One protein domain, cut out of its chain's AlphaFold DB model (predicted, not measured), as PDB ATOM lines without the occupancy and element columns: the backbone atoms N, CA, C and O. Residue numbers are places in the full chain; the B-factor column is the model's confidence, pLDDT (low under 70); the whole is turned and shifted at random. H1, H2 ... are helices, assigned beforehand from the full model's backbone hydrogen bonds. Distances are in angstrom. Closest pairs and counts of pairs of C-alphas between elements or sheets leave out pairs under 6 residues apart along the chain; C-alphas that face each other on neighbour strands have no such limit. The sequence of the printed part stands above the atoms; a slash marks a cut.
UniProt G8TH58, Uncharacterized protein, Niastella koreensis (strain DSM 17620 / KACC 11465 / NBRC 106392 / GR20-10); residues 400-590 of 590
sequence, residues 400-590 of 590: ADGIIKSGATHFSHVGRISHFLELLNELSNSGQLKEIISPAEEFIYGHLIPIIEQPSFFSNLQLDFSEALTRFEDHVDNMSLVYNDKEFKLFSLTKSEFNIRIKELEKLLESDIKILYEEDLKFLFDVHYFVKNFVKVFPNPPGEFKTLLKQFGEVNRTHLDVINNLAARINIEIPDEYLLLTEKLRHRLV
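This is residues 400 to 590 of the 590 residues of an uncharacterized protein of Niastella koreensis (strain DSM 17620 / KACC 11465 / NBRC 106392 / GR20-10) (UniProt G8TH58). A kinked helix, H6, runs through the core of a set of mostly crossed helices, with H2, H4, H7 and H8 packed round it. H4 runs roughly along the longest axis; H1 and H3 lie at one end, H5 toward the other, and a tail without a named element, residues 568 to 590, folds back along the body. The printed part has 191 residues with eight named helices, H1 to H8 in order, and no named strand: all helix. It is compact, with a radius of gyration of the C-alphas of 17.5 A, spanning 54 by 35 by 32 A.

H1, residues 400 to 406, and H2, residues 414 to 430, form a hairpin, their closest C-alphas, Ala 400 and Leu 423, 6.3 A apart. H3, residues 437 to 451, only just touches H1, with 3 pairs of C-alphas within 8 A, the closest Ile 404 and Phe 443 at 6.4 A. H4, residues 454 to 484, touches H5, residues 495 to 509, about perpendicular at 73 degrees (C-alphas 479 and 508, 7.0 A). The hub H6, residues 518 to 537, touches H2 (C-alphas 418 and 530, 5.0 A), H4 (468 and 520, 5.0 A), H7, residues 543 to 555 (531 and 553, 6.3 A), and H8, residues 557 to 567 (528 and 560, 5.9 A). Every O i to N i+4 pair is within hydrogen-bond range in H1, H2, H4, H7 and H8, against 7 of 11 in H3, 9 of 11 in H5 and 14 of 16 in H6.

H1 begins at C-alpha 400 (-25.809, -9.733, 47.465); H8 ends at C-alpha 567 (-25.599, -32.385, 45.992). H4 is 43.3 A long, H6 27.0 A, H2 24.3 A.

The printed part has no cut and no long link. Residues 511 to 516, 572 to 584 and 589 to 590 have pLDDT under 70.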
ATOM      1  N   ALA A 400     -24.611  -9.824  48.301       95.69
ATOM      2  CA  ALA A 400     -25.809  -9.733  47.465       95.69
ATOM      3  C   ALA A 400     -26.133  -8.280  47.061       95.69
ATOM      4  O   ALA A 400     -26.472  -8.019  45.906       95.69
ATOM      5  N   ASP A 401     -25.996  -7.322  47.984       94.81
ATOM      6  CA  ASP A 401     -26.141  -5.890  47.687       94.81
ATOM      7  C   ASP A 401     -25.074  -5.395  46.690       94.81
ATOM      8  O   ASP A 401     -25.387  -4.649  45.758       94.81
ATOM      9  N   GLY A 402     -23.830  -5.861  46.827       93.44
ATOM     10  CA  GLY A 402     -22.742  -5.580  45.893       93.44
ATOM     11  C   GLY A 402     -23.005  -6.121  44.484       93.44
ATOM     12  O   GLY A 402     -22.740  -5.422  43.501       93.44
ATOM     13  N   ILE A 403     -23.586  -7.319  44.370       93.69
ATOM     14  CA  ILE A 403     -23.987  -7.923  43.088       93.69
ATOM     15  C   ILE A 403     -25.055  -7.063  42.401       93.69
ATOM     16  O   ILE A 403     -24.896  -6.701  41.236       93.69
ATOM     17  N   ILE A 404     -26.100  -6.663  43.135       94.06
ATOM     18  CA  ILE A 404     -27.181  -5.810  42.611       94.06
ATOM     19  C   ILE A 404     -26.623  -4.483  42.077       94.06
ATOM     20  O   ILE A 404     -26.980  -4.049  40.982       94.06
ATOM     21  N   LYS A 405     -25.710  -3.849  42.825       91.31
ATOM     22  CA  LYS A 405     -25.089  -2.567  42.446       91.31
ATOM     23  C   LYS A 405     -24.121  -2.676  41.273       91.31
ATOM     24  O   LYS A 405     -24.012  -1.733  40.494       91.31
ATOM     25  N   SER A 406     -23.427  -3.806  41.149       90.31
ATOM     26  CA  SER A 406     -22.529  -4.084  40.017       90.31
ATOM     27  C   SER A 406     -23.295  -4.216  38.701       90.31
ATOM     28  O   SER A 406     -22.736  -3.989  37.628       90.31
ATOM     29  N   GLY A 407     -24.589  -4.527  38.782       90.75
ATOM     30  CA  GLY A 407     -25.474  -4.621  37.638       90.75
ATOM     31  C   GLY A 407     -25.363  -5.961  36.912       90.75
ATOM     32  O   GLY A 407     -24.777  -6.931  37.392       90.75
ATOM     33  N   ALA A 408     -25.962  -6.024  35.723       89.88
ATOM     34  CA  ALA A 408     -26.149  -7.287  35.016       89.88
ATOM     35  C   ALA A 408     -24.849  -7.919  34.491       89.88
ATOM     36  O   ALA A 408     -24.801  -9.127  34.294       89.88
ATOM     37  N   THR A 409     -23.772  -7.143  34.349       86.12
ATOM     38  CA  THR A 409     -22.447  -7.640  33.937       86.12
ATOM     39  C   THR A 409     -21.835  -8.632  34.927       86.12
ATOM     40  O   THR A 409     -20.941  -9.386  34.549       86.12
ATOM     41  N   HIS A 410     -22.311  -8.668  36.178       84.06
ATOM     42  CA  HIS A 410     -21.907  -9.683  37.153       84.06
ATOM     43  C   HIS A 410     -22.426 -11.087  36.790       84.06
ATOM     44  O   HIS A 410     -21.857 -12.097  37.202       84.06
ATOM     45  N   PHE A 411     -23.502 -11.169  36.007       85.75
ATOM     46  CA  PHE A 411     -24.152 -12.416  35.630       85.75
ATOM     47  C   PHE A 411     -23.697 -12.825  34.236       85.75
ATOM     48  O   PHE A 411     -24.374 -12.536  33.261       85.75
ATOM     49  N   SER A 412     -22.546 -13.484  34.133       84.81
ATOM     50  CA  SER A 412     -22.014 -13.974  32.852       84.81
ATOM     51  C   SER A 412     -22.470 -15.399  32.507       84.81
ATOM     52  O   SER A 412     -22.609 -15.721  31.328       84.81
ATOM     53  N   HIS A 413     -22.755 -16.233  33.513       86.88
ATOM     54  CA  HIS A 413     -23.218 -17.624  33.377       86.88
ATOM     55  C   HIS A 413     -24.174 -18.021  34.521       86.88
ATOM     56  O   HIS A 413     -24.351 -17.278  35.494       86.88
ATOM     57  N   VAL A 414     -24.785 -19.211  34.433       90.75
ATOM     58  CA  VAL A 414     -25.784 -19.697  35.412       90.75
ATOM     59  C   VAL A 414     -25.222 -19.866  36.829       90.75
ATOM     60  O   VAL A 414     -25.957 -19.699  37.800       90.75
ATOM     61  N   GLY A 415     -23.920 -20.134  36.961       89.81
ATOM     62  CA  GLY A 415     -23.237 -20.238  38.258       89.81
ATOM     63  C   GLY A 415     -23.360 -18.956  39.081       89.81
ATOM     64  O   GLY A 415     -23.773 -19.004  40.232       89.81
ATOM     65  N   ARG A 416     -23.180 -17.781  38.457       89.94
ATOM     66  CA  ARG A 416     -23.358 -16.478  39.130       89.94
ATOM     67  C   ARG A 416     -24.804 -16.224  39.564       89.94
ATOM     68  O   ARG A 416     -25.033 -15.637  40.618       89.94
ATOM     69  N   ILE A 417     -25.787 -16.687  38.782       92.75
ATOM     70  CA  ILE A 417     -27.202 -16.640  39.196       92.75
ATOM     71  C   ILE A 417     -27.433 -17.564  40.395       92.75
ATOM     72  O   ILE A 417     -28.133 -17.190  41.333       92.75
ATOM     73  N   SER A 418     -26.852 -18.760  40.364       94.06
ATOM     74  CA  SER A 418     -27.013 -19.776  41.407       94.06
ATOM     75  C   SER A 418     -26.430 -19.299  42.730       94.06
ATOM     76  O   SER A 418     -27.167 -19.265  43.710       94.06
ATOM     77  N   HIS A 419     -25.197 -18.789  42.716       93.50
ATOM     78  CA  HIS A 419     -24.562 -18.144  43.867       93.50
ATOM     79  C   HIS A 419     -25.417 -17.001  44.425       93.50
ATOM     80  O   HIS A 419     -25.738 -16.960  45.609       93.50
ATOM     81  N   PHE A 420     -25.920 -16.104  43.569       95.94
ATOM     82  CA  PHE A 420     -26.813 -15.036  44.026       95.94
ATOM     83  C   PHE A 420     -28.090 -15.578  44.699       95.94
ATOM     84  O   PHE A 420     -28.515 -15.063  45.734       95.94
ATOM     85  N   LEU A 421     -28.695 -16.646  44.168       96.88
ATOM     86  CA  LEU A 421     -29.841 -17.313  44.797       96.88
ATOM     87  C   LEU A 421     -29.471 -18.017  46.116       96.88
ATOM     88  O   LEU A 421     -30.320 -18.114  47.006       96.88
ATOM     89  N   GLU A 422     -28.248 -18.533  46.256       95.50
ATOM     90  CA  GLU A 422     -27.701 -19.079  47.508       95.50
ATOM     91  C   GLU A 422     -27.651 -18.003  48.580       95.50
ATOM     92  O   GLU A 422     -28.311 -18.158  49.611       95.50
ATOM     93  N   LEU A 423     -27.040 -16.858  48.271       96.31
ATOM     94  CA  LEU A 423     -27.009 -15.702  49.164       96.31
ATOM     95  C   LEU A 423     -28.425 -15.282  49.595       96.31
ATOM     96  O   LEU A 423     -28.689 -15.086  50.781       96.31
ATOM     97  N   LEU A 424     -29.384 -15.192  48.664       97.00
ATOM     98  CA  LEU A 424     -30.765 -14.810  48.995       97.00
ATOM     99  C   LEU A 424     -31.487 -15.848  49.867       97.00
ATOM    100  O   LEU A 424     -32.247 -15.476  50.766       97.00
ATOM    101  N   ASN A 425     -31.240 -17.140  49.652       95.31
ATOM    102  CA  ASN A 425     -31.793 -18.200  50.495       95.31
ATOM    103  C   ASN A 425     -31.169 -18.202  51.897       95.31
ATOM    104  O   ASN A 425     -31.894 -18.354  52.886       95.31
ATOM    105  N   GLU A 426     -29.864 -17.962  52.020       94.81
ATOM    106  CA  GLU A 426     -29.207 -17.760  53.315       94.81
ATOM    107  C   GLU A 426     -29.805 -16.571  54.072       94.81
ATOM    108  O   GLU A 426     -30.139 -16.681  55.258       94.81
ATOM    109  N   LEU A 427     -30.043 -15.460  53.373       95.19
ATOM    110  CA  LEU A 427     -30.687 -14.274  53.937       95.19
ATOM    111  C   LEU A 427     -32.148 -14.516  54.322       95.19
ATOM    112  O   LEU A 427     -32.645 -13.918  55.282       95.19
ATOM    113  N   SER A 428     -32.846 -15.400  53.608       94.12
ATOM    114  CA  SER A 428     -34.186 -15.853  53.987       94.12
ATOM    115  C   SER A 428     -34.137 -16.604  55.323       94.12
ATOM    116  O   SER A 428     -34.851 -16.259  56.266       94.12
ATOM    117  N   ASN A 429     -33.196 -17.547  55.462       92.31
ATOM    118  CA  ASN A 429     -32.980 -18.339  56.680       92.31
ATOM    119  C   ASN A 429     -32.514 -17.499  57.887       92.31
ATOM    120  O   ASN A 429     -32.730 -17.874  59.054       92.31
ATOM    121  N   SER A 430     -31.854 -16.369  57.625       90.69
ATOM    122  CA  SER A 430     -31.396 -15.420  58.641       90.69
ATOM    123  C   SER A 430     -32.431 -14.334  58.984       90.69
ATOM    124  O   SER A 430     -32.299 -13.677  60.019       90.69
ATOM    125  N   GLY A 431     -33.480 -14.170  58.166       91.06
ATOM    126  CA  GLY A 431     -34.499 -13.123  58.303       91.06
ATOM    127  C   GLY A 431     -34.064 -11.740  57.794       91.06
ATOM    128  O   GLY A 431     -34.751 -10.745  58.049       91.06
ATOM    129  N   GLN A 432     -32.930 -11.661  57.093       93.12
ATOM    130  CA  GLN A 432     -32.357 -10.424  56.556       93.12
ATOM    131  C   GLN A 432     -32.772 -10.137  55.110       93.12
ATOM    132  O   GLN A 432     -32.593  -9.011  54.656       93.12
ATOM    133  N   LEU A 433     -33.392 -11.098  54.413       94.38
ATOM    134  CA  LEU A 433     -33.843 -10.937  53.023       94.38
ATOM    135  C   LEU A 433     -34.707  -9.678  52.818       94.38
ATOM    136  O   LEU A 433     -34.587  -8.992  51.808       94.38
ATOM    137  N   LYS A 434     -35.513  -9.307  53.822       92.50
ATOM    138  CA  LYS A 434     -36.346  -8.090  53.821       92.50
ATOM    139  C   LYS A 434     -35.577  -6.783  53.590       92.50
ATOM    140  O   LYS A 434     -36.187  -5.796  53.197       92.50
ATOM    141  N   GLU A 435     -34.275  -6.745  53.879       92.00
ATOM    142  CA  GLU A 435     -33.467  -5.534  53.716       92.00
ATOM    143  C   GLU A 435     -33.108  -5.276  52.240       92.00
ATOM    144  O   GLU A 435     -32.864  -4.118  51.891       92.00
ATOM    145  N   ILE A 436     -33.117  -6.316  51.387       94.12
ATOM    146  CA  ILE A 436     -32.670  -6.243  49.980       94.12
ATOM    147  C   ILE A 436     -33.620  -6.868  48.947       94.12
ATOM    148  O   ILE A 436     -33.386  -6.690  47.758       94.12
ATOM    149  N   ILE A 437     -34.696  -7.562  49.344       94.88
ATOM    150  CA  ILE A 437     -35.568  -8.274  48.390       94.88
ATOM    151  C   ILE A 437     -36.185  -7.353  47.337       94.88
ATOM    152  O   ILE A 437     -36.182  -7.695  46.165       94.88
ATOM    153  N   SER A 438     -36.651  -6.165  47.727       94.38
ATOM    154  CA  SER A 438     -37.249  -5.219  46.779       94.38
ATOM    155  C   SER A 438     -36.225  -4.708  45.749       94.38
ATOM    156  O   SER A 438     -36.516  -4.814  44.560       94.38
ATOM    157  N   PRO A 439     -35.020  -4.243  46.145       94.31
ATOM    158  CA  PRO A 439     -33.939  -3.970  45.195       94.31
ATOM    159  C   PRO A 439     -33.543  -5.178  44.333       94.31
ATOM    160  O   PRO A 439     -33.260  -5.016  43.150       94.31
ATOM    161  N   ALA A 440     -33.534  -6.389  44.900       96.06
ATOM    162  CA  ALA A 440     -33.208  -7.608  44.165       96.06
ATOM    163  C   ALA A 440     -34.264  -7.931  43.095       96.06
ATOM    164  O   ALA A 440     -33.906  -8.264  41.971       96.06
ATOM    165  N   GLU A 441     -35.554  -7.808  43.412       95.88
ATOM    166  CA  GLU A 441     -36.655  -7.993  42.459       95.88
ATOM    167  C   GLU A 441     -36.625  -6.938  41.350       95.88
ATOM    168  O   GLU A 441     -36.744  -7.286  40.175       95.88
ATOM    169  N   GLU A 442     -36.426  -5.663  41.701       95.38
ATOM    170  CA  GLU A 442     -36.273  -4.574  40.729       95.38
ATOM    171  C   GLU A 442     -35.105  -4.849  39.779       95.38
ATOM    172  O   GLU A 442     -35.246  -4.742  38.562       95.38
ATOM    173  N   PHE A 443     -33.971  -5.289  40.321       95.56
ATOM    174  CA  PHE A 443     -32.813  -5.674  39.533       95.56
ATOM    175  C   PHE A 443     -33.093  -6.873  38.615       95.56
ATOM    176  O   PHE A 443     -32.878  -6.790  37.405       95.56
ATOM    177  N   ILE A 444     -33.617  -7.975  39.151       95.50
ATOM    178  CA  ILE A 444     -33.857  -9.194  38.371       95.50
ATOM    179  C   ILE A 444     -34.893  -8.954  37.271       95.50
ATOM    180  O   ILE A 444     -34.662  -9.326  36.120       95.50
ATOM    181  N   TYR A 445     -36.018  -8.321  37.593       94.88
ATOM    182  CA  TYR A 445     -37.118  -8.140  36.648       94.88
ATOM    183  C   TYR A 445     -36.939  -6.932  35.731       94.88
ATOM    184  O   TYR A 445     -37.358  -6.989  34.577       94.88
ATOM    185  N   GLY A 446     -36.344  -5.849  36.229       92.88
ATOM    186  CA  GLY A 446     -36.180  -4.595  35.494       92.88
ATOM    187  C   GLY A 446     -34.880  -4.500  34.702       92.88
ATOM    188  O   GLY A 446     -34.841  -3.785  33.702       92.88
ATOM    189  N   HIS A 447     -33.834  -5.225  35.109       92.25
ATOM    190  CA  HIS A 447     -32.498  -5.074  34.528       92.25
ATOM    191  C   HIS A 447     -31.895  -6.376  34.006       92.25
ATOM    192  O   HIS A 447     -31.361  -6.363  32.903       92.25
ATOM    193  N   LEU A 448     -31.979  -7.491  34.742       93.06
ATOM    194  CA  LEU A 448     -31.337  -8.741  34.324       93.06
ATOM    195  C   LEU A 448     -32.153  -9.499  33.268       93.06
ATOM    196  O   LEU A 448     -31.668  -9.736  32.172       93.06
ATOM    197  N   ILE A 449     -33.398  -9.883  33.562       94.00
ATOM    198  CA  ILE A 449     -34.212 -10.666  32.614       94.00
ATOM    199  C   ILE A 449     -34.444  -9.942  31.274       94.00
ATOM    200  O   ILE A 449     -34.365 -10.608  30.242       94.00
ATOM    201  N   PRO A 450     -34.711  -8.620  31.236       93.56
ATOM    202  CA  PRO A 450     -34.984  -7.926  29.978       93.56
ATOM    203  C   PRO A 450     -33.821  -7.900  28.983       93.56
ATOM    204  O   PRO A 450     -34.071  -7.749  27.791       93.56
ATOM    205  N   ILE A 451     -32.573  -8.017  29.447       92.44
ATOM    206  CA  ILE A 451     -31.402  -7.997  28.556       92.44
ATOM    207  C   ILE A 451     -31.026  -9.388  28.034       92.44
ATOM    208  O   ILE A 451     -30.267  -9.489  27.075       92.44
ATOM    209  N   ILE A 452     -31.554 -10.453  28.644       90.50
ATOM    210  CA  ILE A 452     -31.270 -11.829  28.240       90.50
ATOM    211  C   ILE A 452     -32.128 -12.168  27.021       90.50
ATOM    212  O   ILE A 452     -33.357 -12.085  27.073       90.50
ATOM    213  N   GLU A 453     -31.502 -12.654  25.949       93.50
ATOM    214  CA  GLU A 453     -32.225 -13.308  24.856       93.50
ATOM    215  C   GLU A 453     -32.699 -14.697  25.325       93.50
ATOM    216  O   GLU A 453     -32.023 -15.710  25.147       93.50
ATOM    217  N   GLN A 454     -33.848 -14.735  26.005       93.44
ATOM    218  CA  GLN A 454     -34.294 -15.891  26.794       93.44
ATOM    219  C   GLN A 454     -34.323 -17.209  25.995       93.44
ATOM    220  O   GLN A 454     -33.785 -18.195  26.506       93.44
ATOM    221  N   PRO A 455     -34.860 -17.272  24.756       95.50
ATOM    222  CA  PRO A 455     -34.851 -18.513  23.980       95.50
ATOM    223  C   PRO A 455     -33.435 -19.038  23.707       95.50
ATOM    224  O   PRO A 455     -33.165 -20.222  23.911       95.50
ATOM    225  N   SER A 456     -32.519 -18.155  23.301       94.38
ATOM    226  CA  SER A 456     -31.115 -18.494  23.042       94.38
ATOM    227  C   SER A 456     -30.397 -18.924  24.322       94.38
ATOM    228  O   SER A 456     -29.738 -19.963  24.333       94.38
ATOM    229  N   PHE A 457     -30.610 -18.210  25.433       93.69
ATOM    230  CA  PHE A 457     -30.052 -18.571  26.737       93.69
ATOM    231  C   PHE A 457     -30.451 -19.989  27.161       93.69
ATOM    232  O   PHE A 457     -29.577 -20.800  27.459       93.69
ATOM    233  N   PHE A 458     -31.747 -20.320  27.149       96.12
ATOM    234  CA  PHE A 458     -32.217 -21.646  27.566       96.12
ATOM    235  C   PHE A 458     -31.815 -22.756  26.584       96.12
ATOM    236  O   PHE A 458     -31.501 -23.862  27.022       96.12
ATOM    237  N   SER A 459     -31.766 -22.467  25.280       95.88
ATOM    238  CA  SER A 459     -31.261 -23.407  24.271       95.88
ATOM    239  C   SER A 459     -29.779 -23.731  24.498       95.88
ATOM    240  O   SER A 459     -29.391 -24.898  24.559       95.88
ATOM    241  N   ASN A 460     -28.950 -22.707  24.710       94.44
ATOM    242  CA  ASN A 460     -27.526 -22.884  24.987       94.44
ATOM    243  C   ASN A 460     -27.291 -23.560  26.340       94.44
ATOM    244  O   ASN A 460     -26.437 -24.438  26.437       94.44
ATOM    245  N   LEU A 461     -28.089 -23.222  27.357       95.12
ATOM    246  CA  LEU A 461     -28.043 -23.879  28.661       95.12
ATOM    247  C   LEU A 461     -28.352 -25.374  28.535       95.12
ATOM    248  O   LEU A 461     -27.687 -26.185  29.169       95.12
ATOM    249  N   GLN A 462     -29.322 -25.755  27.697       97.31
ATOM    250  CA  GLN A 462     -29.642 -27.161  27.432       97.31
ATOM    251  C   GLN A 462     -28.482 -27.905  26.772       97.31
ATOM    252  O   GLN A 462     -28.206 -29.047  27.147       97.31
ATOM    253  N   LEU A 463     -27.812 -27.280  25.799       95.12
ATOM    254  CA  LEU A 463     -26.641 -27.868  25.148       95.12
ATOM    255  C   LEU A 463     -25.512 -28.081  26.158       95.12
ATOM    256  O   LEU A 463     -25.040 -29.206  26.304       95.12
ATOM    257  N   ASP A 464     -25.147 -27.034  26.901       93.50
ATOM    258  CA  ASP A 464     -24.070 -27.098  27.890       93.50
ATOM    259  C   ASP A 464     -24.383 -28.117  28.995       93.50
ATOM    260  O   ASP A 464     -23.517 -28.898  29.383       93.50
ATOM    261  N   PHE A 465     -25.637 -28.168  29.463       95.06
ATOM    262  CA  PHE A 465     -26.098 -29.141  30.457       95.06
ATOM    263  C   PHE A 465     -25.987 -30.579  29.948       95.06
ATOM    264  O   PHE A 465     -25.479 -31.444  30.657       95.06
ATOM    265  N   SER A 466     -26.405 -30.839  28.709       95.62
ATOM    266  CA  SER A 466     -26.339 -32.183  28.116       95.62
ATOM    267  C   SER A 466     -24.890 -32.637  27.901       95.62
ATOM    268  O   SER A 466     -24.556 -33.801  28.135       95.62
ATOM    269  N   GLU A 467     -24.012 -31.721  27.493       93.19
ATOM    270  CA  GLU A 467     -22.586 -32.004  27.336       93.19
ATOM    271  C   GLU A 467     -21.890 -32.250  28.679       93.19
ATOM    272  O   GLU A 467     -21.121 -33.203  28.791       93.19
ATOM    273  N   ALA A 468     -22.180 -31.441  29.703       91.50
ATOM    274  CA  ALA A 468     -21.639 -31.631  31.047       91.50
ATOM    275  C   ALA A 468     -22.121 -32.945  31.677       91.50
ATOM    276  O   ALA A 468     -21.322 -33.660  32.273       91.50
ATOM    277  N   LEU A 469     -23.397 -33.313  31.485       94.00
ATOM    278  CA  LEU A 469     -23.924 -34.620  31.889       94.00
ATOM    279  C   LEU A 469     -23.136 -35.764  31.248       94.00
ATOM    280  O   LEU A 469     -22.697 -36.665  31.955       94.00
ATOM    281  N   THR A 470     -22.939 -35.700  29.929       92.56
ATOM    282  CA  THR A 470     -22.240 -36.746  29.169       92.56
ATOM    283  C   THR A 470     -20.794 -36.874  29.634       92.56
ATOM    284  O   THR A 470     -20.358 -37.963  29.991       92.56
ATOM    285  N   ARG A 471     -20.061 -35.753  29.718       89.31
ATOM    286  CA  ARG A 471     -18.678 -35.758  30.209       89.31
ATOM    287  C   ARG A 471     -18.602 -36.290  31.631       89.31
ATOM    288  O   ARG A 471     -17.754 -37.132  31.908       89.31
ATOM    289  N   PHE A 472     -19.463 -35.826  32.532       89.56
ATOM    290  CA  PHE A 472     -19.451 -36.286  33.915       89.56
ATOM    291  C   PHE A 472     -19.746 -37.790  34.022       89.56
ATOM    292  O   PHE A 472     -19.043 -38.500  34.739       89.56
ATOM    293  N   GLU A 473     -20.734 -38.293  33.277       90.75
ATOM    294  CA  GLU A 473     -21.061 -39.720  33.237       90.75
ATOM    295  C   GLU A 473     -19.910 -40.557  32.673       90.75
ATOM    296  O   GLU A 473     -19.538 -41.549  33.294       90.75
ATOM    297  N   ASP A 474     -19.283 -40.120  31.578       87.31
ATOM    298  CA  ASP A 474     -18.116 -40.791  30.997       87.31
ATOM    299  C   ASP A 474     -16.949 -40.856  31.993       87.31
ATOM    300  O   ASP A 474     -16.273 -41.881  32.102       87.31
ATOM    301  N   HIS A 475     -16.702 -39.789  32.762       85.00
ATOM    302  CA  HIS A 475     -15.665 -39.797  33.798       85.00
ATOM    303  C   HIS A 475     -15.988 -40.787  34.919       85.00
ATOM    304  O   HIS A 475     -15.123 -41.576  35.306       85.00
ATOM    305  N   VAL A 476     -17.222 -40.775  35.431       85.44
ATOM    306  CA  VAL A 476     -17.660 -41.701  36.485       85.44
ATOM    307  C   VAL A 476     -17.577 -43.150  36.007       85.44
ATOM    308  O   VAL A 476     -17.097 -44.013  36.747       85.44
ATOM    309  N   ASP A 477     -17.994 -43.417  34.773       84.88
ATOM    310  CA  ASP A 477     -17.988 -44.750  34.183       84.88
ATOM    311  C   ASP A 477     -16.561 -45.277  33.987       84.88
ATOM    312  O   ASP A 477     -16.222 -46.358  34.475       84.88
ATOM    313  N   ASN A 478     -15.680 -44.470  33.388       81.31
ATOM    314  CA  ASN A 478     -14.266 -44.812  33.211       81.31
ATOM    315  C   ASN A 478     -13.569 -45.075  34.550       81.31
ATOM    316  O   ASN A 478     -12.822 -46.044  34.688       81.31
ATOM    317  N   MET A 479     -13.836 -44.248  35.562       79.31
ATOM    318  CA  MET A 479     -13.285 -44.445  36.901       79.31
ATOM    319  C   MET A 479     -13.829 -45.727  37.538       79.31
ATOM    320  O   MET A 479     -13.064 -46.520  38.085       79.31
ATOM    321  N   SER A 480     -15.130 -45.994  37.428       80.06
ATOM    322  CA  SER A 480     -15.706 -47.239  37.939       80.06
ATOM    323  C   SER A 480     -15.133 -48.477  37.243       80.06
ATOM    324  O   SER A 480     -14.860 -49.471  37.916       80.06
ATOM    325  N   LEU A 481     -14.888 -48.426  35.932       76.00
ATOM    326  CA  LEU A 481     -14.221 -49.506  35.203       76.00
ATOM    327  C   LEU A 481     -12.800 -49.740  35.730       76.00
ATOM    328  O   LEU A 481     -12.432 -50.880  36.001       76.00
ATOM    329  N   VAL A 482     -12.028 -48.676  35.962       74.75
ATOM    330  CA  VAL A 482     -10.655 -48.774  36.487       74.75
ATOM    331  C   VAL A 482     -10.611 -49.348  37.908       74.75
ATOM    332  O   VAL A 482      -9.745 -50.167  38.211       74.75
ATOM    333  N   TYR A 483     -11.524 -48.931  38.789       73.62
ATOM    334  CA  TYR A 483     -11.471 -49.300  40.209       73.62
ATOM    335  C   TYR A 483     -12.284 -50.548  40.571       73.62
ATOM    336  O   TYR A 483     -11.932 -51.238  41.528       73.62
ATOM    337  N   ASN A 484     -13.365 -50.834  39.843       72.88
ATOM    338  CA  ASN A 484     -14.350 -51.857  40.203       72.88
ATOM    339  C   ASN A 484     -14.667 -52.851  39.068       72.88
ATOM    340  O   ASN A 484     -15.490 -53.742  39.288       72.88
ATOM    341  N   ASP A 485     -14.051 -52.707  37.886       75.12
ATOM    342  CA  ASP A 485     -14.240 -53.565  36.699       75.12
ATOM    343  C   ASP A 485     -15.720 -53.712  36.279       75.12
ATOM    344  O   ASP A 485     -16.180 -54.761  35.821       75.12
ATOM    345  N   LYS A 486     -16.513 -52.657  36.513       79.38
ATOM    346  CA  LYS A 486     -17.948 -52.604  36.207       79.38
ATOM    347  C   LYS A 486     -18.366 -51.223  35.733       79.38
ATOM    348  O   LYS A 486     -17.983 -50.216  36.330       79.38
ATOM    349  N   GLU A 487     -19.248 -51.217  34.741       81.31
ATOM    350  CA  GLU A 487     -19.895 -50.014  34.223       81.31
ATOM    351  C   GLU A 487     -20.754 -49.323  35.307       81.31
ATOM    352  O   GLU A 487     -21.431 -49.958  36.137       81.31
ATOM    353  N   PHE A 488     -20.722 -47.994  35.314       81.19
ATOM    354  CA  PHE A 488     -21.481 -47.135  36.217       81.19
ATOM    355  C   PHE A 488     -22.197 -46.043  35.421       81.19
ATOM    356  O   PHE A 488     -21.753 -44.901  35.343       81.19
ATOM    357  N   LYS A 489     -23.366 -46.388  34.871       88.62
ATOM    358  CA  LYS A 489     -24.279 -45.432  34.224       88.62
ATOM    359  C   LYS A 489     -25.114 -44.675  35.247       88.62
ATOM    360  O   LYS A 489     -26.257 -45.040  35.522       88.62
ATOM    361  N   LEU A 490     -24.506 -43.660  35.854       88.00
ATOM    362  CA  LEU A 490     -25.061 -42.876  36.953       88.00
ATOM    363  C   LEU A 490     -26.465 -42.325  36.662       88.00
ATOM    364  O   LEU A 490     -27.350 -42.447  37.512       88.00
ATOM    365  N   PHE A 491     -26.682 -41.734  35.485       89.25
ATOM    366  CA  PHE A 491     -27.941 -41.051  35.168       89.25
ATOM    367  C   PHE A 491     -29.041 -42.001  34.687       89.25
ATOM    368  O   PHE A 491     -30.205 -41.608  34.612       89.25
ATOM    369  N   SER A 492     -28.693 -43.265  34.438       89.12
ATOM    370  CA  SER A 492     -29.642 -44.333  34.106       89.12
ATOM    371  C   SER A 492     -30.138 -45.111  35.332       89.12
ATOM    372  O   SER A 492     -31.032 -45.946  35.204       89.12
ATOM    373  N   LEU A 493     -29.571 -44.864  36.521       85.19
ATOM    374  CA  LEU A 493     -29.938 -45.591  37.734       85.19
ATOM    375  C   LEU A 493     -31.345 -45.227  38.211       85.19
ATOM    376  O   LEU A 493     -31.720 -44.059  38.333       85.19
ATOM    377  N   THR A 494     -32.105 -46.241  38.619       86.44
ATOM    378  CA  THR A 494     -33.293 -46.020  39.444       86.44
ATOM    379  C   THR A 494     -32.893 -45.447  40.808       86.44
ATOM    380  O   THR A 494     -31.790 -45.661  41.315       86.44
ATOM    381  N   LYS A 495     -33.826 -44.767  41.484       83.12
ATOM    382  CA  LYS A 495     -33.587 -44.205  42.826       83.12
ATOM    383  C   LYS A 495     -33.104 -45.254  43.845       83.12
ATOM    384  O   LYS A 495     -32.317 -44.933  44.735       83.12
ATOM    385  N   SER A 496     -33.585 -46.495  43.751       84.06
ATOM    386  CA  SER A 496     -33.134 -47.607  44.601       84.06
ATOM    387  C   SER A 496     -31.697 -48.015  44.300       84.06
ATOM    388  O   SER A 496     -30.913 -48.173  45.231       84.06
ATOM    389  N   GLU A 497     -31.338 -48.135  43.021       85.56
ATOM    390  CA  GLU A 497     -29.983 -48.514  42.606       85.56
ATOM    391  C   GLU A 497     -28.971 -47.427  42.959       85.56
ATOM    392  O   GLU A 497     -27.912 -47.734  43.506       85.56
ATOM    393  N   PHE A 498     -29.334 -46.158  42.750       85.00
ATOM    394  CA  PHE A 498     -28.524 -45.018  43.168       85.00
ATOM    395  C   PHE A 498     -28.192 -45.097  44.663       85.00
ATOM    396  O   PHE A 498     -27.030 -45.035  45.044       85.00
ATOM    397  N   ASN A 499     -29.192 -45.307  45.527       83.00
ATOM    398  CA  ASN A 499     -28.972 -45.370  46.977       83.00
ATOM    399  C   ASN A 499     -28.095 -46.549  47.421       83.00
ATOM    400  O   ASN A 499     -27.431 -46.446  48.452       83.00
ATOM    401  N   ILE A 500     -28.097 -47.653  46.672       84.75
ATOM    402  CA  ILE A 500     -27.227 -48.804  46.939       84.75
ATOM    403  C   ILE A 500     -25.786 -48.477  46.531       84.75
ATOM    404  O   ILE A 500     -24.856 -48.769  47.280       84.75
ATOM    405  N   ARG A 501     -25.605 -47.841  45.369       84.50
ATOM    406  CA  ARG A 501     -24.292 -47.608  44.752       84.50
ATOM    407  C   ARG A 501     -23.624 -46.287  45.137       84.50
ATOM    408  O   ARG A 501     -22.451 -46.090  44.848       84.50
ATOM    409  N   ILE A 502     -24.321 -45.389  45.829       84.06
ATOM    410  CA  ILE A 502     -23.808 -44.056  46.177       84.06
ATOM    411  C   ILE A 502     -22.515 -44.083  46.999       84.06
ATOM    412  O   ILE A 502     -21.665 -43.231  46.798       84.06
ATOM    413  N   LYS A 503     -22.315 -45.094  47.852       83.25
ATOM    414  CA  LYS A 503     -21.061 -45.258  48.607       83.25
ATOM    415  C   LYS A 503     -19.869 -45.588  47.707       83.25
ATOM    416  O   LYS A 503     -18.743 -45.208  48.011       83.25
ATOM    417  N   GLU A 504     -20.109 -46.320  46.618       82.75
ATOM    418  CA  GLU A 504     -19.080 -46.595  45.608       82.75
ATOM    419  C   GLU A 504     -18.696 -45.288  44.911       82.75
ATOM    420  O   GLU A 504     -17.514 -45.006  44.748       82.75
ATOM    421  N   LEU A 505     -19.693 -44.462  44.581       81.44
ATOM    422  CA  LEU A 505     -19.491 -43.162  43.951       81.44
ATOM    423  C   LEU A 505     -18.793 -42.157  44.877       81.44
ATOM    424  O   LEU A 505     -17.852 -41.511  44.443       81.44
ATOM    425  N   GLU A 506     -19.195 -42.056  46.147       83.00
ATOM    426  CA  GLU A 506     -18.532 -41.214  47.158       83.00
ATOM    427  C   GLU A 506     -17.034 -41.547  47.225       83.00
ATOM    428  O   GLU A 506     -16.194 -40.661  47.092       83.00
ATOM    429  N   LYS A 507     -16.688 -42.840  47.283       81.19
ATOM    430  CA  LYS A 507     -15.293 -43.297  47.278       81.19
ATOM    431  C   LYS A 507     -14.545 -42.949  45.983       81.19
ATOM    432  O   LYS A 507     -13.364 -42.621  46.036       81.19
ATOM    433  N   LEU A 508     -15.203 -43.042  44.824       78.06
ATOM    434  CA  LEU A 508     -14.608 -42.646  43.541       78.06
ATOM    435  C   LEU A 508     -14.350 -41.134  43.491       78.06
ATOM    436  O   LEU A 508     -13.290 -40.708  43.032       78.06
ATOM    437  N   LEU A 509     -15.287 -40.337  44.007       76.12
ATOM    438  CA  LEU A 509     -15.217 -38.875  44.009       76.12
ATOM    439  C   LEU A 509     -14.280 -38.305  45.091       76.12
ATOM    440  O   LEU A 509     -13.890 -37.138  45.030       76.12
ATOM    441  N   GLU A 510     -13.900 -39.116  46.076       75.31
ATOM    442  CA  GLU A 510     -12.872 -38.791  47.069       75.31
ATOM    443  C   GLU A 510     -11.437 -39.012  46.555       75.31
ATOM    444  O   GLU A 510     -10.497 -38.587  47.223       75.31
ATOM    445  N   SER A 511     -11.257 -39.639  45.384       69.31
ATOM    446  CA  SER A 511      -9.932 -39.928  44.815       69.31
ATOM    447  C   SER A 511      -9.151 -38.669  44.412       69.31
ATOM    448  O   SER A 511      -9.729 -37.613  44.171       69.31
ATOM    449  N   ASP A 512      -7.825 -38.785  44.279       57.09
ATOM    450  CA  ASP A 512      -6.906 -37.672  43.962       57.09
ATOM    451  C   ASP A 512      -7.096 -37.057  42.553       57.09
ATOM    452  O   ASP A 512      -6.357 -36.160  42.154       57.09
ATOM    453  N   ILE A 513      -8.082 -37.521  41.775       61.03
ATOM    454  CA  ILE A 513      -8.329 -37.129  40.375       61.03
ATOM    455  C   ILE A 513      -9.522 -36.153  40.279       61.03
ATOM    456  O   ILE A 513     -10.203 -36.067  39.258       61.03
ATOM    457  N   LYS A 514      -9.798 -35.394  41.347       64.56
ATOM    458  CA  LYS A 514     -10.989 -34.531  41.419       64.56
ATOM    459  C   LYS A 514     -11.063 -33.479  40.313       64.56
ATOM    460  O   LYS A 514     -12.128 -33.246  39.745       64.56
ATOM    461  N   ILE A 515      -9.905 -32.958  39.915       60.44
ATOM    462  CA  ILE A 515      -9.775 -31.899  38.909       60.44
ATOM    463  C   ILE A 515     -10.403 -32.243  37.546       60.44
ATOM    464  O   ILE A 515     -10.718 -31.336  36.783       60.44
ATOM    465  N   LEU A 516     -10.587 -33.531  37.215       62.69
ATOM    466  CA  LEU A 516     -11.103 -33.946  35.903       62.69
ATOM    467  C   LEU A 516     -12.627 -33.831  35.760       62.69
ATOM    468  O   LEU A 516     -13.107 -33.705  34.639       62.69
ATOM    469  N   TYR A 517     -13.384 -33.879  36.858       73.31
ATOM    470  CA  TYR A 517     -14.856 -33.879  36.825       73.31
ATOM    471  C   TYR A 517     -15.494 -32.780  37.680       73.31
ATOM    472  O   TYR A 517     -16.701 -32.561  37.594       73.31
ATOM    473  N   GLU A 518     -14.701 -32.109  38.515       80.00
ATOM    474  CA  GLU A 518     -15.141 -31.062  39.432       80.00
ATOM    475  C   GLU A 518     -15.934 -29.959  38.709       80.00
ATOM    476  O   GLU A 518     -17.042 -29.620  39.123       80.00
ATOM    477  N   GLU A 519     -15.425 -29.470  37.580       82.19
ATOM    478  CA  GLU A 519     -16.046 -28.386  36.811       82.19
ATOM    479  C   GLU A 519     -17.445 -28.748  36.280       82.19
ATOM    480  O   GLU A 519     -18.411 -28.019  36.522       82.19
ATOM    481  N   ASP A 520     -17.570 -29.893  35.597       87.81
ATOM    482  CA  ASP A 520     -18.850 -30.364  35.061       87.81
ATOM    483  C   ASP A 520     -19.847 -30.602  36.206       87.81
ATOM    484  O   ASP A 520     -21.002 -30.185  36.127       87.81
ATOM    485  N   LEU A 521     -19.400 -31.205  37.312       88.88
ATOM    486  CA  LEU A 521     -20.255 -31.478  38.466       88.88
ATOM    487  C   LEU A 521     -20.738 -30.193  39.155       88.88
ATOM    488  O   LEU A 521     -21.921 -30.095  39.492       88.88
ATOM    489  N   LYS A 522     -19.870 -29.184  39.311       89.38
ATOM    490  CA  LYS A 522     -20.256 -27.863  39.832       89.38
ATOM    491  C   LYS A 522     -21.285 -27.193  38.941       89.38
ATOM    492  O   LYS A 522     -22.306 -26.727  39.435       89.38
ATOM    493  N   PHE A 523     -21.052 -27.186  37.632       90.94
ATOM    494  CA  PHE A 523     -21.995 -26.609  36.686       90.94
ATOM    495  C   PHE A 523     -23.368 -27.300  36.754       90.94
ATOM    496  O   PHE A 523     -24.399 -26.627  36.798       90.94
ATOM    497  N   LEU A 524     -23.405 -28.634  36.842       93.69
ATOM    498  CA  LEU A 524     -24.650 -29.386  37.033       93.69
ATOM    499  C   LEU A 524     -25.361 -29.011  38.346       93.69
ATOM    500  O   LEU A 524     -26.591 -28.890  38.361       93.69
ATOM    501  N   PHE A 525     -24.612 -28.806  39.436       93.44
ATOM    502  CA  PHE A 525     -25.155 -28.363  40.726       93.44
ATOM    503  C   PHE A 525     -25.753 -26.959  40.637       93.44
ATOM    504  O   PHE A 525     -26.879 -26.757  41.097       93.44
ATOM    505  N   ASP A 526     -25.061 -26.033  39.974       92.81
ATOM    506  CA  ASP A 526     -25.533 -24.668  39.748       92.81
ATOM    507  C   ASP A 526     -26.836 -24.666  38.943       92.81
ATOM    508  O   ASP A 526     -27.843 -24.105  39.374       92.81
ATOM    509  N   VAL A 527     -26.880 -25.380  37.811       95.69
ATOM    510  CA  VAL A 527     -28.101 -25.489  36.994       95.69
ATOM    511  C   VAL A 527     -29.269 -26.035  37.813       95.69
ATOM    512  O   VAL A 527     -30.375 -25.488  37.766       95.69
ATOM    513  N   HIS A 528     -29.036 -27.092  38.594       95.94
ATOM    514  CA  HIS A 528     -30.062 -27.649  39.470       95.94
ATOM    515  C   HIS A 528     -30.548 -26.637  40.507       95.94
ATOM    516  O   HIS A 528     -31.758 -26.463  40.695       95.94
ATOM    517  N   TYR A 529     -29.621 -25.942  41.162       95.38
ATOM    518  CA  TYR A 529     -29.946 -24.950  42.172       95.38
ATOM    519  C   TYR A 529     -30.749 -23.784  41.584       95.38
ATOM    520  O   TYR A 529     -31.782 -23.406  42.150       95.38
ATOM    521  N   PHE A 530     -30.339 -23.276  40.419       96.44
ATOM    522  CA  PHE A 530     -31.047 -22.256  39.656       96.44
ATOM    523  C   PHE A 530     -32.490 -22.677  39.348       96.44
ATOM    524  O   PHE A 530     -33.431 -22.000  39.770       96.44
ATOM    525  N   VAL A 531     -32.691 -23.831  38.701       97.19
ATOM    526  CA  VAL A 531     -34.030 -24.323  38.322       97.19
ATOM    527  C   VAL A 531     -34.927 -24.516  39.544       97.19
ATOM    528  O   VAL A 531     -36.106 -24.150  39.533       97.19
ATOM    529  N   LYS A 532     -34.375 -25.062  40.632       95.88
ATOM    530  CA  LYS A 532     -35.120 -25.375  41.855       95.88
ATOM    531  C   LYS A 532     -35.522 -24.139  42.657       95.88
ATOM    532  O   LYS A 532     -36.550 -24.185  43.344       95.88
ATOM    533  N   ASN A 533     -34.704 -23.087  42.654       96.25
ATOM    534  CA  ASN A 533     -34.841 -21.983  43.606       96.25
ATOM    535  C   ASN A 533     -35.246 -20.653  42.978       96.25
ATOM    536  O   ASN A 533     -35.838 -19.845  43.689       96.25
ATOM    537  N   PHE A 534     -35.035 -20.437  41.677       96.81
ATOM    538  CA  PHE A 534     -35.321 -19.143  41.057       96.81
ATOM    539  C   PHE A 534     -36.766 -18.686  41.296       96.81
ATOM    540  O   PHE A 534     -36.989 -17.628  41.869       96.81
ATOM    541  N   VAL A 535     -37.761 -19.518  40.965       95.50
ATOM    542  CA  VAL A 535     -39.190 -19.170  41.142       95.50
ATOM    543  C   VAL A 535     -39.607 -19.125  42.619       95.50
ATOM    544  O   VAL A 535     -40.618 -18.517  42.956       95.50
ATOM    545  N   LYS A 536     -38.849 -19.759  43.523       94.12
ATOM    546  CA  LYS A 536     -39.125 -19.682  44.967       94.12
ATOM    547  C   LYS A 536     -38.718 -18.333  45.542       94.12
ATOM    548  O   LYS A 536     -39.446 -17.789  46.362       94.12
ATOM    549  N   VAL A 537     -37.557 -17.832  45.122       94.56
ATOM    550  CA  VAL A 537     -37.032 -16.529  45.543       94.56
ATOM    551  C   VAL A 537     -37.756 -15.399  44.805       94.56
ATOM    552  O   VAL A 537     -38.120 -14.402  45.413       94.56
ATOM    553  N   PHE A 538     -38.029 -15.599  43.515       95.88
ATOM    554  CA  PHE A 538     -38.627 -14.631  42.600       95.88
ATOM    555  C   PHE A 538     -39.938 -15.192  42.021       95.88
ATOM    556  O   PHE A 538     -39.926 -15.751  40.922       95.88
ATOM    557  N   PRO A 539     -41.087 -15.059  42.713       93.50
ATOM    558  CA  PRO A 539     -42.336 -15.743  42.349       93.50
ATOM    559  C   PRO A 539     -43.027 -15.216  41.080       93.50
ATOM    560  O   PRO A 539     -43.829 -15.938  40.471       93.50
ATOM    561  N   ASN A 540     -42.698 -13.995  40.649       93.81
ATOM    562  CA  ASN A 540     -43.364 -13.291  39.551       93.81
ATOM    563  C   ASN A 540     -42.438 -12.986  38.352       93.81
ATOM    564  O   ASN A 540     -42.406 -11.843  37.899       93.81
ATOM    565  N   PRO A 541     -41.679 -13.958  37.806       92.88
ATOM    566  CA  PRO A 541     -40.852 -13.686  36.638       92.88
ATOM    567  C   PRO A 541     -41.715 -13.451  35.389       92.88
ATOM    568  O   PRO A 541     -42.847 -13.952  35.331       92.88
ATOM    569  N   PRO A 542     -41.190 -12.745  34.366       94.19
ATOM    570  CA  PRO A 542     -41.861 -12.576  33.082       94.19
ATOM    571  C   PRO A 542     -42.361 -13.908  32.507       94.19
ATOM    572  O   PRO A 542     -41.720 -14.951  32.664       94.19
ATOM    573  N   GLY A 543     -43.524 -13.876  31.848       93.19
ATOM    574  CA  GLY A 543     -44.245 -15.088  31.438       93.19
ATOM    575  C   GLY A 543     -43.438 -16.018  30.526       93.19
ATOM    576  O   GLY A 543     -43.496 -17.237  30.694       93.19
ATOM    577  N   GLU A 544     -42.649 -15.453  29.610       95.81
ATOM    578  CA  GLU A 544     -41.754 -16.209  28.729       95.81
ATOM    579  C   GLU A 544     -40.653 -16.922  29.528       95.81
ATOM    580  O   GLU A 544     -40.564 -18.149  29.476       95.81
ATOM    581  N   PHE A 545     -39.918 -16.192  30.372       96.38
ATOM    582  CA  PHE A 545     -38.847 -16.737  31.212       96.38
ATOM    583  C   PHE A 545     -39.355 -17.873  32.100       96.38
ATOM    584  O   PHE A 545     -38.746 -18.937  32.189       96.38
ATOM    585  N   LYS A 546     -40.519 -17.668  32.732       96.25
ATOM    586  CA  LYS A 546     -41.176 -18.680  33.566       96.25
ATOM    587  C   LYS A 546     -41.491 -19.950  32.780       96.25
ATOM    588  O   LYS A 546     -41.333 -21.052  33.306       96.25
ATOM    589  N   THR A 547     -41.970 -19.790  31.549       97.44
ATOM    590  CA  THR A 547     -42.348 -20.900  30.670       97.44
ATOM    591  C   THR A 547     -41.115 -21.688  30.243       97.44
ATOM    592  O   THR A 547     -41.102 -22.904  30.412       97.44
ATOM    593  N   LEU A 548     -40.063 -21.004  29.786       97.62
ATOM    594  CA  LEU A 548     -38.810 -21.630  29.357       97.62
ATOM    595  C   LEU A 548     -38.087 -22.334  30.514       97.62
ATOM    596  O   LEU A 548     -37.673 -23.483  30.371       97.62
ATOM    597  N   LEU A 549     -38.022 -21.709  31.695       97.38
ATOM    598  CA  LEU A 549     -37.437 -22.324  32.890       97.38
ATOM    599  C   LEU A 549     -38.185 -23.597  33.304       97.38
ATOM    600  O   LEU A 549     -37.571 -24.609  33.644       97.38
ATOM    601  N   LYS A 550     -39.522 -23.558  33.263       97.25
ATOM    602  CA  LYS A 550     -40.358 -24.722  33.567       97.25
ATOM    603  C   LYS A 550     -40.145 -25.838  32.543       97.25
ATOM    604  O   LYS A 550     -39.971 -26.982  32.947       97.25
ATOM    605  N   GLN A 551     -40.120 -25.507  31.251       97.88
ATOM    606  CA  GLN A 551     -39.850 -26.466  30.179       97.88
ATOM    607  C   GLN A 551     -38.481 -27.129  30.355       97.88
ATOM    608  O   GLN A 551     -38.395 -28.353  30.314       97.88
ATOM    609  N   PHE A 552     -37.431 -26.350  30.638       98.06
ATOM    610  CA  PHE A 552     -36.097 -26.879  30.928       98.06
ATOM    611  C   PHE A 552     -36.122 -27.866  32.107       98.06
ATOM    612  O   PHE A 552     -35.580 -28.970  32.015       98.06
ATOM    613  N   GLY A 553     -36.783 -27.498  33.210       97.06
ATOM    614  CA  GLY A 553     -36.914 -28.364  34.383       97.06
ATOM    615  C   GLY A 553     -37.703 -29.649  34.112       97.06
ATOM    616  O   GLY A 553     -37.362 -30.698  34.652       97.06
ATOM    617  N   GLU A 554     -38.735 -29.595  33.266       97.56
ATOM    618  CA  GLU A 554     -39.533 -30.764  32.875       97.56
ATOM    619  C   GLU A 554     -38.749 -31.718  31.966       97.56
ATOM    620  O   GLU A 554     -38.764 -32.926  32.209       97.56
ATOM    621  N   VAL A 555     -38.022 -31.186  30.977       97.56
ATOM    622  CA  VAL A 555     -37.176 -31.971  30.061       97.56
ATOM    623  C   VAL A 555     -36.070 -32.710  30.818       97.56
ATOM    624  O   VAL A 555     -35.799 -33.871  30.527       97.56
ATOM    625  N   ASN A 556     -35.468 -32.073  31.826       96.88
ATOM    626  CA  ASN A 556     -34.324 -32.623  32.561       96.88
ATOM    627  C   ASN A 556     -34.689 -33.214  33.930       96.88
ATOM    628  O   ASN A 556     -33.802 -33.460  34.746       96.88
ATOM    629  N   ARG A 557     -35.977 -33.443  34.213       95.81
ATOM    630  CA  ARG A 557     -36.463 -33.801  35.556       95.81
ATOM    631  C   ARG A 557     -35.728 -34.992  36.178       95.81
ATOM    632  O   ARG A 557     -35.342 -34.927  37.340       95.81
ATOM    633  N   THR A 558     -35.528 -36.063  35.414       93.38
ATOM    634  CA  THR A 558     -34.847 -37.279  35.889       93.38
ATOM    635  C   THR A 558     -33.385 -37.012  36.247       93.38
ATOM    636  O   THR A 558     -32.932 -37.439  37.306       93.38
ATOM    637  N   HIS A 559     -32.662 -36.254  35.417       94.81
ATOM    638  CA  HIS A 559     -31.271 -35.874  35.674       94.81
ATOM    639  C   HIS A 559     -31.154 -34.946  36.886       94.81
ATOM    640  O   HIS A 559     -30.320 -35.174  37.761       94.81
ATOM    641  N   LEU A 560     -32.031 -33.943  36.988       95.31
ATOM    642  CA  LEU A 560     -32.080 -33.019  38.124       95.31
ATOM    643  C   LEU A 560     -32.387 -33.739  39.444       95.31
ATOM    644  O   LEU A 560     -31.808 -33.404  40.475       95.31
ATOM    645  N   ASP A 561     -33.240 -34.768  39.427       92.75
ATOM    646  CA  ASP A 561     -33.504 -35.595  40.608       92.75
ATOM    647  C   ASP A 561     -32.244 -36.362  41.060       92.75
ATOM    648  O   ASP A 561     -31.970 -36.431  42.263       92.75
ATOM    649  N   VAL A 562     -31.444 -36.903  40.131       91.81
ATOM    650  CA  VAL A 562     -30.149 -37.545  40.441       91.81
ATOM    651  C   VAL A 562     -29.158 -36.522  41.002       91.81
ATOM    652  O   VAL A 562     -28.607 -36.742  42.082       91.81
ATOM    653  N   ILE A 563     -29.005 -35.373  40.338       93.19
ATOM    654  CA  ILE A 563     -28.130 -34.274  40.772       93.19
ATOM    655  C   ILE A 563     -28.504 -33.791  42.177       93.19
ATOM    656  O   ILE A 563     -27.634 -33.620  43.026       93.19
ATOM    657  N   ASN A 564     -29.797 -33.648  42.474       92.44
ATOM    658  CA  ASN A 564     -30.264 -33.271  43.804       92.44
ATOM    659  C   ASN A 564     -29.810 -34.259  44.889       92.44
ATOM    660  O   ASN A 564     -29.501 -33.846  46.004       92.44
ATOM    661  N   ASN A 565     -29.805 -35.561  44.587       90.06
ATOM    662  CA  ASN A 565     -29.343 -36.575  45.534       90.06
ATOM    663  C   ASN A 565     -27.816 -36.555  45.699       90.06
ATOM    664  O   ASN A 565     -27.338 -36.843  46.795       90.06
ATOM    665  N   LEU A 566     -27.070 -36.200  44.646       89.19
ATOM    666  CA  LEU A 566     -25.617 -36.009  44.696       89.19
ATOM    667  C   LEU A 566     -25.236 -34.787  45.534       89.19
ATOM    668  O   LEU A 566     -24.452 -34.915  46.470       89.19
ATOM    669  N   ALA A 567     -25.853 -33.633  45.269       88.00
ATOM    670  CA  ALA A 567     -25.599 -32.385  45.992       88.00
ATOM    671  C   ALA A 567     -25.903 -32.494  47.498       88.00
ATOM    672  O   ALA A 567     -25.304 -31.806  48.314       88.00
ATOM    673  N   ALA A 568     -26.815 -33.387  47.894       87.31
ATOM    674  CA  ALA A 568     -27.110 -33.649  49.302       87.31
ATOM    675  C   ALA A 568     -26.018 -34.457  50.035       87.31
ATOM    676  O   ALA A 568     -26.107 -34.618  51.252       87.31
ATOM    677  N   ARG A 569     -25.043 -35.022  49.313       83.94
ATOM    678  CA  ARG A 569     -24.052 -35.969  49.850       83.94
ATOM    679  C   ARG A 569     -22.609 -35.565  49.589       83.94
ATOM    680  O   ARG A 569     -21.741 -35.924  50.375       83.94
ATOM    681  N   ILE A 570     -22.359 -34.834  48.511       80.25
ATOM    682  CA  ILE A 570     -21.019 -34.442  48.092       80.25
ATOM    683  C   ILE A 570     -20.886 -32.937  48.306       80.25
ATOM    684  O   ILE A 570     -21.612 -32.160  47.690       80.25
ATOM    685  N   ASN A 571     -19.957 -32.540  49.177       75.94
ATOM    686  CA  ASN A 571     -19.556 -31.144  49.299       75.94
ATOM    687  C   ASN A 571     -18.399 -30.883  48.334       75.94
ATOM    688  O   ASN A 571     -17.366 -31.548  48.427       75.94
ATOM    689  N   ILE A 572     -18.582 -29.943  47.415       69.50
ATOM    690  CA  ILE A 572     -17.578 -29.604  46.413       69.50
ATOM    691  C   ILE A 572     -17.248 -28.130  46.563       69.50
ATOM    692  O   ILE A 572     -18.076 -27.270  46.277       69.50
ATOM    693  N   GLU A 573     -16.024 -27.848  46.994       67.38
ATOM    694  CA  GLU A 573     -15.492 -26.491  47.043       67.38
ATOM    695  C   GLU A 573     -14.717 -26.216  45.754       67.38
ATOM    696  O   GLU A 573     -13.498 -26.348  45.704       67.38
ATOM    697  N   ILE A 574     -15.435 -25.847  44.693       64.62
ATOM    698  CA  ILE A 574     -14.809 -25.272  43.498       64.62
ATOM    699  C   ILE A 574     -15.143 -23.790  43.482       64.62
ATOM    700  O   ILE A 574     -16.328 -23.447  43.434       64.62
ATOM    701  N   PRO A 575     -14.134 -22.905  43.503       63.44
ATOM    702  CA  PRO A 575     -14.363 -21.483  43.322       63.44
ATOM    703  C   PRO A 575     -15.117 -21.226  42.011       63.44
ATOM    704  O   PRO A 575     -14.712 -21.720  40.960       63.44
ATOM    705  N   ASP A 576     -16.160 -20.394  42.035       62.72
ATOM    706  CA  ASP A 576     -16.901 -19.996  40.823       62.72
ATOM    707  C   ASP A 576     -15.997 -19.359  39.750       62.72
ATOM    708  O   ASP A 576     -16.324 -19.332  38.565       62.72
ATOM    709  N   GLU A 577     -14.835 -18.850  40.156       56.94
ATOM    710  CA  GLU A 577     -13.800 -18.303  39.278       56.94
ATOM    711  C   GLU A 577     -13.157 -19.367  38.375       56.94
ATOM    712  O   GLU A 577     -12.662 -19.036  37.300       56.94
ATOM    713  N   TYR A 578     -13.212 -20.645  38.761       53.09
ATOM    714  CA  TYR A 578     -12.698 -21.757  37.959       53.09
ATOM    715  C   TYR A 578     -13.619 -22.111  36.783       53.09
ATOM    716  O   TYR A 578     -13.124 -22.487  35.722       53.09
ATOM    717  N   LEU A 579     -14.935 -21.886  36.916       55.44
ATOM    718  CA  LEU A 579     -15.900 -22.027  35.813       55.44
ATOM    719  C   LEU A 579     -15.683 -20.980  34.701       55.44
ATOM    720  O   LEU A 579     -16.191 -21.141  33.596       55.44
ATOM    721  N   LEU A 580     -14.938 -19.901  34.980       48.69
ATOM    722  CA  LEU A 580     -14.630 -18.833  34.019       48.69
ATOM    723  C   LEU A 580     -13.396 -19.126  33.152       48.69
ATOM    724  O   LEU A 580     -13.223 -18.485  32.116       48.69
ATOM    725  N   LEU A 581     -12.527 -20.055  33.562       43.84
ATOM    726  CA  LEU A 581     -11.290 -20.364  32.834       43.84
ATOM    727  C   LEU A 581     -11.506 -21.316  31.654       43.84
ATOM    728  O   LEU A 581     -10.594 -21.501  30.846       43.84
ATOM    729  N   THR A 582     -12.704 -21.881  31.503       48.91
ATOM    730  CA  THR A 582     -13.059 -22.622  30.300       48.91
ATOM    731  C   THR A 582     -13.883 -21.745  29.369       48.91
ATOM    732  O   THR A 582     -15.026 -21.374  29.618       48.91
ATOM    733  N   GLU A 583     -13.325 -21.451  28.200       53.34
ATOM    734  CA  GLU A 583     -14.028 -20.816  27.077       53.34
ATOM    735  C   GLU A 583     -15.163 -21.703  26.497       53.34
ATOM    736  O   GLU A 583     -15.575 -21.525  25.353       53.34
ATOM    737  N   LYS A 584     -15.655 -22.695  27.254       63.12
ATOM    738  CA  LYS A 584     -16.491 -23.806  26.785       63.12
ATOM    739  C   LYS A 584     -17.994 -23.547  26.892       63.12
ATOM    740  O   LYS A 584     -18.744 -24.176  26.153       63.12
ATOM    741  N   LEU A 585     -18.440 -22.655  27.782       70.25
ATOM    742  CA  LEU A 585     -19.870 -22.421  28.012       70.25
ATOM    743  C   LEU A 585     -20.477 -21.532  26.916       70.25
ATOM    744  O   LEU A 585     -20.023 -20.408  26.673       70.25
ATOM    745  N   ARG A 586     -21.527 -22.042  26.264       79.00
ATOM    746  CA  ARG A 586     -22.296 -21.347  25.224       79.00
ATOM    747  C   ARG A 586     -23.376 -20.448  25.818       79.00
ATOM    748  O   ARG A 586     -23.735 -19.448  25.200       79.00
ATOM    749  N   HIS A 587     -23.907 -20.777  26.996       74.94
ATOM    750  CA  HIS A 587     -24.885 -19.932  27.679       74.94
ATOM    751  C   HIS A 587     -24.187 -18.697  28.271       74.94
ATOM    752  O   HIS A 587     -23.615 -18.722  29.358       74.94
ATOM    753  N   ARG A 588     -24.224 -17.586  27.535       73.12
ATOM    754  CA  ARG A 588     -23.812 -16.273  28.039       73.12
ATOM    755  C   ARG A 588     -25.040 -15.400  28.221       73.12
ATOM    756  O   ARG A 588     -25.935 -15.391  27.379       73.12
ATOM    757  N   LEU A 589     -25.091 -14.731  29.362       68.44
ATOM    758  CA  LEU A 589     -26.192 -13.851  29.759       68.44
ATOM    759  C   LEU A 589     -25.976 -12.411  29.271       68.44
ATOM    760  O   LEU A 589     -26.948 -11.758  28.897       68.44
ATOM    761  N   VAL A 590     -24.718 -11.948  29.270       59.78
ATOM    762  CA  VAL A 590     -24.262 -10.615  28.838       59.78
ATOM    763  C   VAL A 590     -22.989 -10.737  28.015       59.78
ATOM    764  O   VAL A 590     -22.128 -11.569  28.393       59.78
TER     765      VAL A 590